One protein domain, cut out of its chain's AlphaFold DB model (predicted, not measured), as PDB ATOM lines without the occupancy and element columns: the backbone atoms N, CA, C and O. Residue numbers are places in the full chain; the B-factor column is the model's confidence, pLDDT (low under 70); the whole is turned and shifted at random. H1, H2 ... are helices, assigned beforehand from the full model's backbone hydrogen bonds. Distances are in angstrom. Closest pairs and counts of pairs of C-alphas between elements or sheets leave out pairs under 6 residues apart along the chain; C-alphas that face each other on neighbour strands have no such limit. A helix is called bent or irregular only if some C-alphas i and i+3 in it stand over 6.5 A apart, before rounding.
ATOM      1  N   GLY A   2     -40.658  17.984  -0.357       66.81
ATOM      2  CA  GLY A   2     -41.759  18.962  -0.261       66.81
ATOM      3  C   GLY A   2     -42.588  18.931   1.030       66.81
ATOM      4  O   GLY A   2     -42.894  19.986   1.570       66.81
ATOM      5  N   GLY A   3     -42.886  17.748   1.583       75.94
ATOM      6  CA  GLY A   3     -43.658  17.644   2.834       75.94
ATOM      7  C   GLY A   3     -42.983  18.319   4.033       75.94
ATOM      8  O   GLY A   3     -43.648  18.970   4.829       75.94
ATOM      9  N   ALA A   4     -41.650  18.245   4.123       80.94
ATOM     10  CA  ALA A   4     -40.895  18.928   5.172       80.94
ATOM     11  C   ALA A   4     -40.951  20.456   5.014       80.94
ATOM     12  O   ALA A   4     -41.173  21.159   5.995       80.94
ATOM     13  N   MET A   5     -40.822  20.972   3.784       80.25
ATOM     14  CA  MET A   5     -40.954  22.412   3.517       80.25
ATOM     15  C   MET A   5     -42.346  22.919   3.894       80.25
ATOM     16  O   MET A   5     -42.466  23.951   4.543       80.25
ATOM     17  N   PHE A   6     -43.386  22.154   3.556       81.69
ATOM     18  CA  PHE A   6     -44.761  22.473   3.919       81.69
ATOM     19  C   PHE A   6     -44.965  22.551   5.438       81.69
ATOM     20  O   PHE A   6     -45.506  23.540   5.930       81.69
ATOM     21  N   ILE A   7     -44.500  21.541   6.181       85.50
ATOM     22  CA  ILE A   7     -44.611  21.512   7.648       85.50
ATOM     23  C   ILE A   7     -43.885  22.713   8.259       85.50
ATOM     24  O   ILE A   7     -44.446  23.390   9.117       85.50
ATOM     25  N   MET A   8     -42.679  23.028   7.781       82.69
ATOM     26  CA  MET A   8     -41.928  24.190   8.258       82.69
ATOM     27  C   MET A   8     -42.662  25.505   7.968       82.69
ATOM     28  O   MET A   8     -42.792  26.336   8.864       82.69
ATOM     29  N   SER A   9     -43.203  25.694   6.762       81.12
ATOM     30  CA  SER A   9     -43.994  26.887   6.431       81.12
ATOM     31  C   SER A   9     -45.258  27.009   7.287       81.12
ATOM     32  O   SER A   9     -45.582  28.105   7.736       81.12
ATOM     33  N   MET A  10     -45.949  25.899   7.557       84.06
ATOM     34  CA  MET A  10     -47.123  25.886   8.433       84.06
ATOM     35  C   MET A  10     -46.752  26.260   9.875       84.06
ATOM     36  O   MET A  10     -47.411  27.101  10.481       84.06
ATOM     37  N   LEU A  11     -45.677  25.673  10.411       85.25
ATOM     38  CA  LEU A  11     -45.171  25.993  11.747       85.25
ATOM     39  C   LEU A  11     -44.799  27.474  11.861       85.25
ATOM     40  O   LEU A  11     -45.176  28.118  12.835       85.25
ATOM     41  N   PHE A  12     -44.127  28.032  10.852       82.69
ATOM     42  CA  PHE A  12     -43.796  29.456  10.815       82.69
ATOM     43  C   PHE A  12     -45.043  30.341  10.909       82.69
ATOM     44  O   PHE A  12     -45.090  31.252  11.731       82.69
ATOM     45  N   VAL A  13     -46.071  30.044  10.107       82.50
ATOM     46  CA  VAL A  13     -47.338  30.788  10.118       82.50
ATOM     47  C   VAL A  13     -48.015  30.713  11.487       82.50
ATOM     48  O   VAL A  13     -48.438  31.741  12.012       82.50
ATOM     49  N   LEU A  14     -48.088  29.526  12.094       82.62
ATOM     50  CA  LEU A  14     -48.715  29.343  13.406       82.62
ATOM     51  C   LEU A  14     -47.984  30.115  14.509       82.62
ATOM     52  O   LEU A  14     -48.622  30.803  15.307       82.62
ATOM     53  N   LEU A  15     -46.653  30.037  14.535       78.50
ATOM     54  CA  LEU A  15     -45.845  30.744  15.525       78.50
ATOM     55  C   LEU A  15     -45.896  32.267  15.319       78.50
ATOM     56  O   LEU A  15     -45.910  33.022  16.292       78.50
ATOM     57  N   ALA A  16     -45.990  32.727  14.069       77.12
ATOM     58  CA  ALA A  16     -46.131  34.144  13.749       77.12
ATOM     59  C   ALA A  16     -47.478  34.689  14.229       77.12
ATOM     60  O   ALA A  16     -47.523  35.743  14.860       77.12
ATOM     61  N   VAL A  17     -48.568  33.950  14.000       75.31
ATOM     62  CA  VAL A  17     -49.895  34.298  14.531       75.31
ATOM     63  C   VAL A  17     -49.874  34.332  16.062       75.31
ATOM     64  O   VAL A  17     -50.386  35.282  16.654       75.31
ATOM     65  N   TRP A  18     -49.236  33.351  16.710       74.62
ATOM     66  CA  TRP A  18     -49.119  33.307  18.172       74.62
ATOM     67  C   TRP A  18     -48.362  34.515  18.742       74.62
ATOM     68  O   TRP A  18     -48.836  35.129  19.698       74.62
ATOM     69  N   SER A  19     -47.244  34.898  18.117       69.94
ATOM     70  CA  SER A  19     -46.445  36.077  18.487       69.94
ATOM     71  C   SER A  19     -47.244  37.386  18.376       69.94
ATOM     72  O   SER A  19     -47.222  38.222  19.281       69.94
ATOM     73  N   VAL A  20     -48.036  37.543  17.308       66.69
ATOM     74  CA  VAL A  20     -48.901  38.723  17.117       66.69
ATOM     75  C   VAL A  20     -50.008  38.791  18.170       66.69
ATOM     76  O   VAL A  20     -50.284  39.866  18.699       66.69
ATOM     77  N   MET A  21     -50.616  37.655  18.524       67.19
ATOM     78  CA  MET A  21     -51.644  37.599  19.571       67.19
ATOM     79  C   MET A  21     -51.098  37.906  20.979       67.19
ATOM     80  O   MET A  21     -51.873  38.326  21.834       67.19
ATOM     81  N   HIS A  22     -49.790  37.738  21.217       66.06
ATOM     82  CA  HIS A  22     -49.130  37.977  22.512       66.06
ATOM     83  C   HIS A  22     -48.419  39.342  22.625       66.06
ATOM     84  O   HIS A  22     -47.684  39.567  23.583       66.06
ATOM     85  N   GLY A  23     -48.682  40.293  21.716       53.72
ATOM     86  CA  GLY A  23     -48.391  41.715  21.964       53.72
ATOM     87  C   GLY A  23     -47.228  42.338  21.187       53.72
ATOM     88  O   GLY A  23     -46.787  43.430  21.541       53.72
ATOM     89  N   HIS A  24     -46.738  41.715  20.111       50.91
ATOM     90  CA  HIS A  24     -45.782  42.381  19.221       50.91
ATOM     91  C   HIS A  24     -46.482  43.382  18.285       50.91
ATOM     92  O   HIS A  24     -47.299  43.021  17.436       50.91
ATOM     93  N   HIS A  25     -46.145  44.664  18.446       47.06
ATOM     94  CA  HIS A  25     -46.669  45.755  17.631       47.06
ATOM     95  C   HIS A  25     -46.136  45.687  16.190       47.06
ATOM     96  O   HIS A  25     -44.935  45.590  15.948       47.06
ATOM     97  N   ILE A  26     -47.066  45.780  15.240       50.44
ATOM     98  CA  ILE A  26     -46.851  45.796  13.787       50.44
ATOM     99  C   ILE A  26     -45.910  46.949  13.399       50.44
ATOM    100  O   ILE A  26     -46.310  48.111  13.453       50.44
ATOM    101  N   PRO A  71     -59.631   9.180 -10.302       85.88
ATOM    102  CA  PRO A  71     -59.148  10.463 -10.797       85.88
ATOM    103  C   PRO A  71     -60.275  11.467 -11.065       85.88
ATOM    104  O   PRO A  71     -60.054  12.668 -10.964       85.88
ATOM    105  N   LYS A  72     -61.491  11.010 -11.398       87.12
ATOM    106  CA  LYS A  72     -62.592  11.910 -11.781       87.12
ATOM    107  C   LYS A  72     -63.084  12.749 -10.604       87.12
ATOM    108  O   LYS A  72     -63.465  13.899 -10.808       87.12
ATOM    109  N   HIS A  73     -63.052  12.196  -9.394       88.81
ATOM    110  CA  HIS A  73     -63.536  12.880  -8.193       88.81
ATOM    111  C   HIS A  73     -62.410  13.348  -7.271       88.81
ATOM    112  O   HIS A  73     -62.530  14.409  -6.658       88.81
ATOM    113  N   GLU A  74     -61.313  12.596  -7.170       89.19
ATOM    114  CA  GLU A  74     -60.239  12.905  -6.223       89.19
ATOM    115  C   GLU A  74     -59.295  13.987  -6.754       89.19
ATOM    116  O   GLU A  74     -58.846  14.831  -5.978       89.19
ATOM    117  N   PHE A  75     -59.057  14.045  -8.070       88.62
ATOM    118  CA  PHE A  75     -58.194  15.073  -8.652       88.62
ATOM    119  C   PHE A  75     -58.759  16.492  -8.465       88.62
ATOM    120  O   PHE A  75     -58.038  17.332  -7.922       88.62
ATOM    121  N   PRO A  76     -60.036  16.797  -8.793       89.94
ATOM    122  CA  PRO A  76     -60.583  18.133  -8.555       89.94
ATOM    123  C   PRO A  76     -60.572  18.535  -7.074       89.94
ATOM    124  O   PRO A  76     -60.251  19.681  -6.755       89.94
ATOM    125  N   LYS A  77     -60.871  17.604  -6.156       90.00
ATOM    126  CA  LYS A  77     -60.804  17.863  -4.705       90.00
ATOM    127  C   LYS A  77     -59.378  18.172  -4.255       90.00
ATOM    128  O   LYS A  77     -59.170  19.131  -3.514       90.00
ATOM    129  N   ALA A  78     -58.401  17.389  -4.716       89.50
ATOM    130  CA  ALA A  78     -56.994  17.606  -4.408       89.50
ATOM    131  C   ALA A  78     -56.507  18.960  -4.941       89.50
ATOM    132  O   ALA A  78     -55.827  19.682  -4.217       89.50
ATOM    133  N   MET A  79     -56.911  19.354  -6.152       90.50
ATOM    134  CA  MET A  79     -56.564  20.657  -6.726       90.50
ATOM    135  C   MET A  79     -57.139  21.829  -5.924       90.50
ATOM    136  O   MET A  79     -56.421  22.792  -5.660       90.50
ATOM    137  N   TRP A  80     -58.395  21.743  -5.477       91.12
ATOM    138  CA  TRP A  80     -58.984  22.758  -4.595       91.12
ATOM    139  C   TRP A  80     -58.289  22.828  -3.239       91.12
ATOM    140  O   TRP A  80     -57.999  23.923  -2.755       91.12
ATOM    141  N   MET A  81     -57.979  21.675  -2.642       91.06
ATOM    142  CA  MET A  81     -57.238  21.615  -1.384       91.06
ATOM    143  C   MET A  81     -55.853  22.251  -1.538       91.06
ATOM    144  O   MET A  81     -55.493  23.114  -0.739       91.06
ATOM    145  N   LEU A  82     -55.124  21.921  -2.607       88.25
ATOM    146  CA  LEU A  82     -53.828  22.521  -2.925       88.25
ATOM    147  C   LEU A  82     -53.928  24.036  -3.127       88.25
ATOM    148  O   LEU A  82     -53.093  24.766  -2.594       88.25
ATOM    149  N   ALA A  83     -54.941  24.519  -3.851       89.06
ATOM    150  CA  ALA A  83     -55.138  25.945  -4.098       89.06
ATOM    151  C   ALA A  83     -55.434  26.714  -2.803       89.06
ATOM    152  O   ALA A  83     -54.796  27.732  -2.533       89.06
ATOM    153  N   LEU A  84     -56.353  26.208  -1.975       90.62
ATOM    154  CA  LEU A  84     -56.715  26.830  -0.698       90.62
ATOM    155  C   LEU A  84     -55.550  26.810   0.290       90.62
ATOM    156  O   LEU A  84     -55.244  27.828   0.905       90.62
ATOM    157  N   MET A  85     -54.877  25.669   0.411       87.56
ATOM    158  CA  MET A  85     -53.729  25.493   1.292       87.56
ATOM    159  C   MET A  85     -52.566  26.400   0.884       87.56
ATOM    160  O   MET A  85     -51.995  27.086   1.731       87.56
ATOM    161  N   THR A  86     -52.244  26.449  -0.412       87.50
ATOM    162  CA  THR A  86     -51.203  27.341  -0.944       87.50
ATOM    163  C   THR A  86     -51.584  28.798  -0.731       87.50
ATOM    164  O   THR A  86     -50.783  29.554  -0.198       87.50
ATOM    165  N   GLY A  87     -52.817  29.187  -1.068       88.38
ATOM    166  CA  GLY A  87     -53.297  30.555  -0.884       88.38
ATOM    167  C   GLY A  87     -53.226  31.004   0.573       88.38
ATOM    168  O   GLY A  87     -52.694  32.075   0.862       88.38
ATOM    169  N   PHE A  88     -53.679  30.156   1.499       87.19
ATOM    170  CA  PHE A  88     -53.563  30.395   2.935       87.19
ATOM    171  C   PHE A  88     -52.098  30.585   3.344       87.19
ATOM    172  O   PHE A  88     -51.733  31.632   3.876       87.19
ATOM    173  N   LEU A  89     -51.229  29.617   3.041       86.19
ATOM    174  CA  LEU A  89     -49.819  29.691   3.423       86.19
ATOM    175  C   LEU A  89     -49.095  30.889   2.807       86.19
ATOM    176  O   LEU A  89     -48.269  31.498   3.480       86.19
ATOM    177  N   THR A  90     -49.389  31.251   1.559       84.94
ATOM    178  CA  THR A  90     -48.770  32.407   0.907       84.94
ATOM    179  C   THR A  90     -49.221  33.708   1.558       84.94
ATOM    180  O   THR A  90     -48.371  34.513   1.925       84.94
ATOM    181  N   ILE A  91     -50.525  33.906   1.769       82.62
ATOM    182  CA  ILE A  91     -51.042  35.136   2.386       82.62
ATOM    183  C   ILE A  91     -50.492  35.281   3.806       82.62
ATOM    184  O   ILE A  91     -49.847  36.280   4.124       82.62
ATOM    185  N   PHE A  92     -50.697  34.271   4.653       81.81
ATOM    186  CA  PHE A  92     -50.279  34.342   6.050       81.81
ATOM    187  C   PHE A  92     -48.758  34.290   6.209       81.81
ATOM    188  O   PHE A  92     -48.223  34.965   7.081       81.81
ATOM    189  N   GLY A  93     -48.044  33.565   5.347       78.81
ATOM    190  CA  GLY A  93     -46.582  33.534   5.340       78.81
ATOM    191  C   GLY A  93     -45.967  34.875   4.941       78.81
ATOM    192  O   GLY A  93     -45.022  35.329   5.586       78.81
ATOM    193  N   THR A  94     -46.515  35.552   3.925       76.50
ATOM    194  CA  THR A  94     -46.061  36.899   3.539       76.50
ATOM    195  C   THR A  94     -46.402  37.937   4.607       76.50
ATOM    196  O   THR A  94     -45.562  38.785   4.901       76.50
ATOM    197  N   LEU A  95     -47.581  37.855   5.232       74.38
ATOM    198  CA  LEU A  95     -47.943  38.717   6.362       74.38
ATOM    199  C   LEU A  95     -47.012  38.501   7.558       74.38
ATOM    200  O   LEU A  95     -46.481  39.468   8.094       74.38
ATOM    201  N   ALA A  96     -46.760  37.246   7.936       72.81
ATOM    202  CA  ALA A  96     -45.815  36.895   8.989       72.81
ATOM    203  C   ALA A  96     -44.432  37.494   8.709       72.81
ATOM    204  O   ALA A  96     -43.860  38.161   9.564       72.81
ATOM    205  N   LEU A  97     -43.922  37.351   7.483       71.75
ATOM    206  CA  LEU A  97     -42.653  37.965   7.110       71.75
ATOM    207  C   LEU A  97     -42.713  39.499   7.229       71.75
ATOM    208  O   LEU A  97     -41.840  40.094   7.845       71.75
ATOM    209  N   ALA A  98     -43.758  40.146   6.714       67.94
ATOM    210  CA  ALA A  98     -43.897  41.603   6.772       67.94
ATOM    211  C   ALA A  98     -43.942  42.160   8.207       67.94
ATOM    212  O   ALA A  98     -43.494  43.282   8.440       67.94
ATOM    213  N   MET A  99     -44.465  41.381   9.157       64.94
ATOM    214  CA  MET A  99     -44.588  41.746  10.570       64.94
ATOM    215  C   MET A  99     -43.252  41.730  11.322       64.94
ATOM    216  O   MET A  99     -43.006  42.610  12.144       64.94
ATOM    217  N   PHE A 100     -42.395  40.743  11.039       61.34
ATOM    218  CA  PHE A 100     -41.101  40.573  11.716       61.34
ATOM    219  C   PHE A 100     -39.929  41.207  10.955       61.34
ATOM    220  O   PHE A 100     -38.883  41.459  11.550       61.34
ATOM    221  N   PHE A 101     -40.092  41.500   9.659       61.75
ATOM    222  CA  PHE A 101     -39.023  42.006   8.798       61.75
ATOM    223  C   PHE A 101     -39.260  43.439   8.343       61.75
ATOM    224  O   PHE A 101     -40.096  43.723   7.487       61.75
ATOM    225  N   ASN A 102     -38.436  44.351   8.859       54.56
ATOM    226  CA  ASN A 102     -38.343  45.701   8.327       54.56
ATOM    227  C   ASN A 102     -37.536  45.673   7.014       54.56
ATOM    228  O   ASN A 102     -36.317  45.496   7.019       54.56
ATOM    229  N   ALA A 103     -38.218  45.844   5.878       50.69
ATOM    230  CA  ALA A 103     -37.630  45.774   4.536       50.69
ATOM    231  C   ALA A 103     -36.522  46.817   4.265       50.69
ATOM    232  O   ALA A 103     -35.839  46.732   3.245       50.69
ATOM    233  N   HIS A 104     -36.324  47.792   5.160       48.16
ATOM    234  CA  HIS A 104     -35.351  48.870   4.988       48.16
ATOM    235  C   HIS A 104     -33.930  48.580   5.499       48.16
ATOM    236  O   HIS A 104     -33.023  49.322   5.132       48.16
ATOM    237  N   HIS A 105     -33.700  47.526   6.288       51.56
ATOM    238  CA  HIS A 105     -32.361  47.133   6.758       51.56
ATOM    239  C   HIS A 105     -32.179  45.613   6.645       51.56
ATOM    240  O   HIS A 105     -32.206  44.898   7.641       51.56
ATOM    241  N   ILE A 106     -32.013  45.108   5.419       53.66
ATOM    242  CA  ILE A 106     -31.713  43.688   5.177       53.66
ATOM    243  C   ILE A 106     -30.183  43.513   5.090       53.66
ATOM    244  O   ILE A 106     -29.602  43.888   4.065       53.66
ATOM    245  N   PRO A 107     -29.506  42.980   6.129       47.84
ATOM    246  CA  PRO A 107     -28.072  42.697   6.079       47.84
ATOM    247  C   PRO A 107     -27.752  41.637   5.013       47.84
ATOM    248  O   PRO A 107     -28.586  40.799   4.667       47.84
ATOM    249  N   HIS A 108     -26.534  41.680   4.473       50.25
ATOM    250  CA  HIS A 108     -26.116  40.896   3.301       50.25
ATOM    251  C   HIS A 108     -26.286  39.368   3.487       50.25
ATOM    252  O   HIS A 108     -26.573  38.660   2.521       50.25
ATOM    253  N   ASP A 109     -26.242  38.886   4.736       50.41
ATOM    254  CA  ASP A 109     -26.350  37.466   5.113       50.41
ATOM    255  C   ASP A 109     -27.784  36.903   5.084       50.41
ATOM    256  O   ASP A 109     -27.991  35.685   5.112       50.41
ATOM    257  N   PHE A 110     -28.795  37.767   4.943       52.28
ATOM    258  CA  PHE A 110     -30.197  37.354   4.825       52.28
ATOM    259  C   PHE A 110     -30.479  36.592   3.524       52.28
ATOM    260  O   PHE A 110     -31.366  35.742   3.456       52.28
ATOM    261  N   LYS A 111     -29.707  36.883   2.472       49.75
ATOM    262  CA  LYS A 111     -29.859  36.245   1.158       49.75
ATOM    263  C   LYS A 111     -29.322  34.815   1.126       49.75
ATOM    264  O   LYS A 111     -29.738  34.050   0.263       49.75
ATOM    265  N   MET A 112     -28.439  34.453   2.059       55.25
ATOM    266  CA  MET A 112     -27.861  33.110   2.148       55.25
ATOM    267  C   MET A 112     -28.629  32.196   3.115       55.25
ATOM    268  O   MET A 112     -28.752  31.015   2.817       55.25
ATOM    269  N   ASN A 113     -29.210  32.726   4.206       63.88
ATOM    270  CA  ASN A 113     -29.901  31.933   5.244       63.88
ATOM    271  C   ASN A 113     -31.253  32.527   5.709       63.88
ATOM    272  O   ASN A 113     -31.632  32.404   6.875       63.88
ATOM    273  N   GLY A 114     -32.005  33.166   4.810       64.56
ATOM    274  CA  GLY A 114     -33.258  33.872   5.128       64.56
ATOM    275  C   GLY A 114     -34.281  33.099   5.982       64.56
ATOM    276  O   GLY A 114     -34.796  33.674   6.942       64.56
ATOM    277  N   PRO A 115     -34.549  31.801   5.725       66.50
ATOM    278  CA  PRO A 115     -35.460  31.016   6.558       66.50
ATOM    279  C   PRO A 115     -34.977  30.866   8.007       66.50
ATOM    280  O   PRO A 115     -35.777  30.973   8.929       66.50
ATOM    281  N   TYR A 116     -33.675  30.661   8.227       69.12
ATOM    282  CA  TYR A 116     -33.105  30.491   9.568       69.12
ATOM    283  C   TYR A 116     -33.257  31.766  10.402       69.12
ATOM    284  O   TYR A 116     -33.741  31.716  11.529       69.12
ATOM    285  N   TYR A 117     -32.947  32.920   9.809       69.44
ATOM    286  CA  TYR A 117     -33.147  34.216  10.454       69.44
ATOM    287  C   TYR A 117     -34.627  34.513  10.742       69.44
ATOM    288  O   TYR A 117     -34.936  35.076  11.788       69.44
ATOM    289  N   ALA A 118     -35.545  34.102   9.858       72.00
ATOM    290  CA  ALA A 118     -36.989  34.204  10.084       72.00
ATOM    291  C   ALA A 118     -37.453  33.435  11.320       72.00
ATOM    292  O   ALA A 118     -38.178  33.992  12.143       72.00
ATOM    293  N   PHE A 119     -36.994  32.197  11.496       73.62
ATOM    294  CA  PHE A 119     -37.303  31.427  12.701       73.62
ATOM    295  C   PHE A 119     -36.577  31.940  13.943       73.62
ATOM    296  O   PHE A 119     -37.156  31.897  15.024       73.62
ATOM    297  N   GLN A 120     -35.349  32.445  13.812       72.00
ATOM    298  CA  GLN A 120     -34.594  32.984  14.940       72.00
ATOM    299  C   GLN A 120     -35.243  34.254  15.504       72.00
ATOM    300  O   GLN A 120     -35.492  34.317  16.702       72.00
ATOM    301  N   LEU A 121     -35.568  35.235  14.655       69.81
ATOM    302  CA  LEU A 121     -36.232  36.477  15.077       69.81
ATOM    303  C   LEU A 121     -37.603  36.206  15.692       69.81
ATOM    304  O   LEU A 121     -38.002  36.836  16.672       69.81
ATOM    305  N   LEU A 122     -38.309  35.221  15.142       71.69
ATOM    306  CA  LEU A 122     -39.565  34.773  15.704       71.69
ATOM    307  C   LEU A 122     -39.342  34.098  17.069       71.69
ATOM    308  O   LEU A 122     -40.016  34.459  18.024       71.69
ATOM    309  N   GLY A 123     -38.366  33.200  17.212       68.88
ATOM    310  CA  GLY A 123     -38.013  32.564  18.488       68.88
ATOM    311  C   GLY A 123     -37.556  33.554  19.567       68.88
ATOM    312  O   GLY A 123     -37.963  33.429  20.720       68.88
ATOM    313  N   GLU A 124     -36.792  34.582  19.192       69.56
ATOM    314  CA  GLU A 124     -36.442  35.709  20.067       69.56
ATOM    315  C   GLU A 124     -37.704  36.467  20.520       69.56
ATOM    316  O   GLU A 124     -37.841  36.750  21.710       69.56
ATOM    317  N   SER A 125     -38.674  36.700  19.624       64.19
ATOM    318  CA  SER A 125     -39.961  37.333  19.977       64.19
ATOM    319  C   SER A 125     -40.839  36.492  20.912       64.19
ATOM    320  O   SER A 125     -41.618  37.043  21.682       64.19
ATOM    321  N   LEU A 126     -40.701  35.161  20.888       68.06
ATOM    322  CA  LEU A 126     -41.442  34.255  21.776       68.06
ATOM    323  C   LEU A 126     -40.766  34.067  23.146       68.06
ATOM    324  O   LEU A 126     -41.263  33.304  23.973       68.06
ATOM    325  N   GLY A 127     -39.617  34.712  23.387       65.25
ATOM    326  CA  GLY A 127     -38.807  34.491  24.589       65.25
ATOM    327  C   GLY A 127     -38.079  33.140  24.600       65.25
ATOM    328  O   GLY A 127     -37.583  32.718  25.640       65.25
ATOM    329  N   TRP A 128     -38.009  32.455  23.456       67.69
ATOM    330  CA  TRP A 128     -37.304  31.178  23.270       67.69
ATOM    331  C   TRP A 128     -35.876  31.398  22.721       67.69
ATOM    332  O   TRP A 128     -35.249  30.475  22.201       67.69
ATOM    333  N   GLY A 129     -35.365  32.634  22.792       51.06
ATOM    334  CA  GLY A 129     -34.100  33.058  22.188       51.06
ATOM    335  C   GLY A 129     -32.848  32.688  22.998       51.06
ATOM    336  O   GLY A 129     -32.707  33.113  24.139       51.06
ATOM    337  N   LYS A 130     -31.933  31.965  22.328       44.06
ATOM    338  CA  LYS A 130     -30.593  31.473  22.724       44.06
ATOM    339  C   LYS A 130     -30.503  30.671  24.033       44.06
ATOM    340  O   LYS A 130     -30.363  31.228  25.118       44.06
ATOM    341  N   VAL A 131     -30.400  29.352  23.862       40.53
ATOM    342  CA  VAL A 131     -29.394  28.546  24.578       40.53
ATOM    343  C   VAL A 131     -28.199  28.374  23.649       40.53
ATOM    344  O   VAL A 131     -28.453  28.176  22.437       40.53
TER     345      VAL A 131
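Overview. This is residues 2 to 26 and 71 to 131 of the 131 residues of the protein "Amino acid permease" of Lactobacillus sp. UMNPBX9 (UniProt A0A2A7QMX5). One long helix, H2, sticks out as an arm with residues 71 to 84, while its other end is part of a small body in which H1 crosses it steeply and the kinked helix H3 packs across its end. The three helices converge there, each touching the other two, and the free arm of H2 makes the length of the whole. The printed part has 86 residues with three named helices, in the order H1, H2, H3, and no named strand; its class is all helix. The whole is loose, with a radius of gyration of the C-alphas of 15.6 A, and elongated, spanning 50 by 30 by 28 A.

Along the chain. Find C-alpha 71 at (-59.148, 10.463, -10.797); from there H2, residues 71 to 100, runs 41.7 A to C-alpha 100 at (-41.101, 40.573, 11.716). H2 is neither bent nor irregular, but only just: C-alphas 72 and 75 are 6.3 A apart. Go back to C-alpha 2 at (-41.759, 18.962, -0.261), where H1, residues 2 to 21, begins; it is 29.0 A long. H3, residues 110 to 125, is 18.0 A from first to last C-alpha and ends at C-alpha 125, at (-39.961, 37.333, 19.977). H3 is irregular, with C-alphas 112 and 115 9.0 A apart, and it has a kink of 50 degrees near residue 117.

Arrangement. Start on H2 at residues 89 to 96, which alone touch H1, through its residues 9 to 17. The closest C-alphas there are those of Ala 16 and Ala 96, 5.5 A apart. H1 and H2 run the same way at a steep tilt of 46 degrees. Move on to residues 97 to 100 of H2, which alone touch H3, through its residues 118 to 122. Their closest C-alphas, those of Phe 100 and Leu 121, are 7.2 A apart, and the two helices are about perpendicular, at 76 degrees. H3 also touches H1, with residues 119 to 125 of H3 alone and residues 12 to 19 of H1 alone; the closest C-alphas are those of Ser 19 and Ser 125, 6.8 A apart. H1 and H3 run the same way at a steep tilt of 43 degrees. The packing of the helices is mostly crossed, with 0 of the 3 touching pairs at a shallow tilt. In H1 every O i to N i+4 pair is within hydrogen-bond range; in H2 it is 24 of 26 and in H3 10 of 12.

Size, cuts and confidence. Look for the two C-alphas farthest apart at Lys 72 and Val 131, 52.0 A from each other. Without residues 71 to 84, which stand free, the body of 72 residues spans 30 by 30 by 28 A. Residues 27 to 70 are not printed, and C-alphas 26 and 71 are 44.8 A apart across this cut, which lies in the link from H1 to H2. The link from H2 to H3, 9 residues, is short. The mean pLDDT of the printed part is 72.0, and 39 residues are under 70, among them residues 19 to 26, 98 to 117 and 123 to 131.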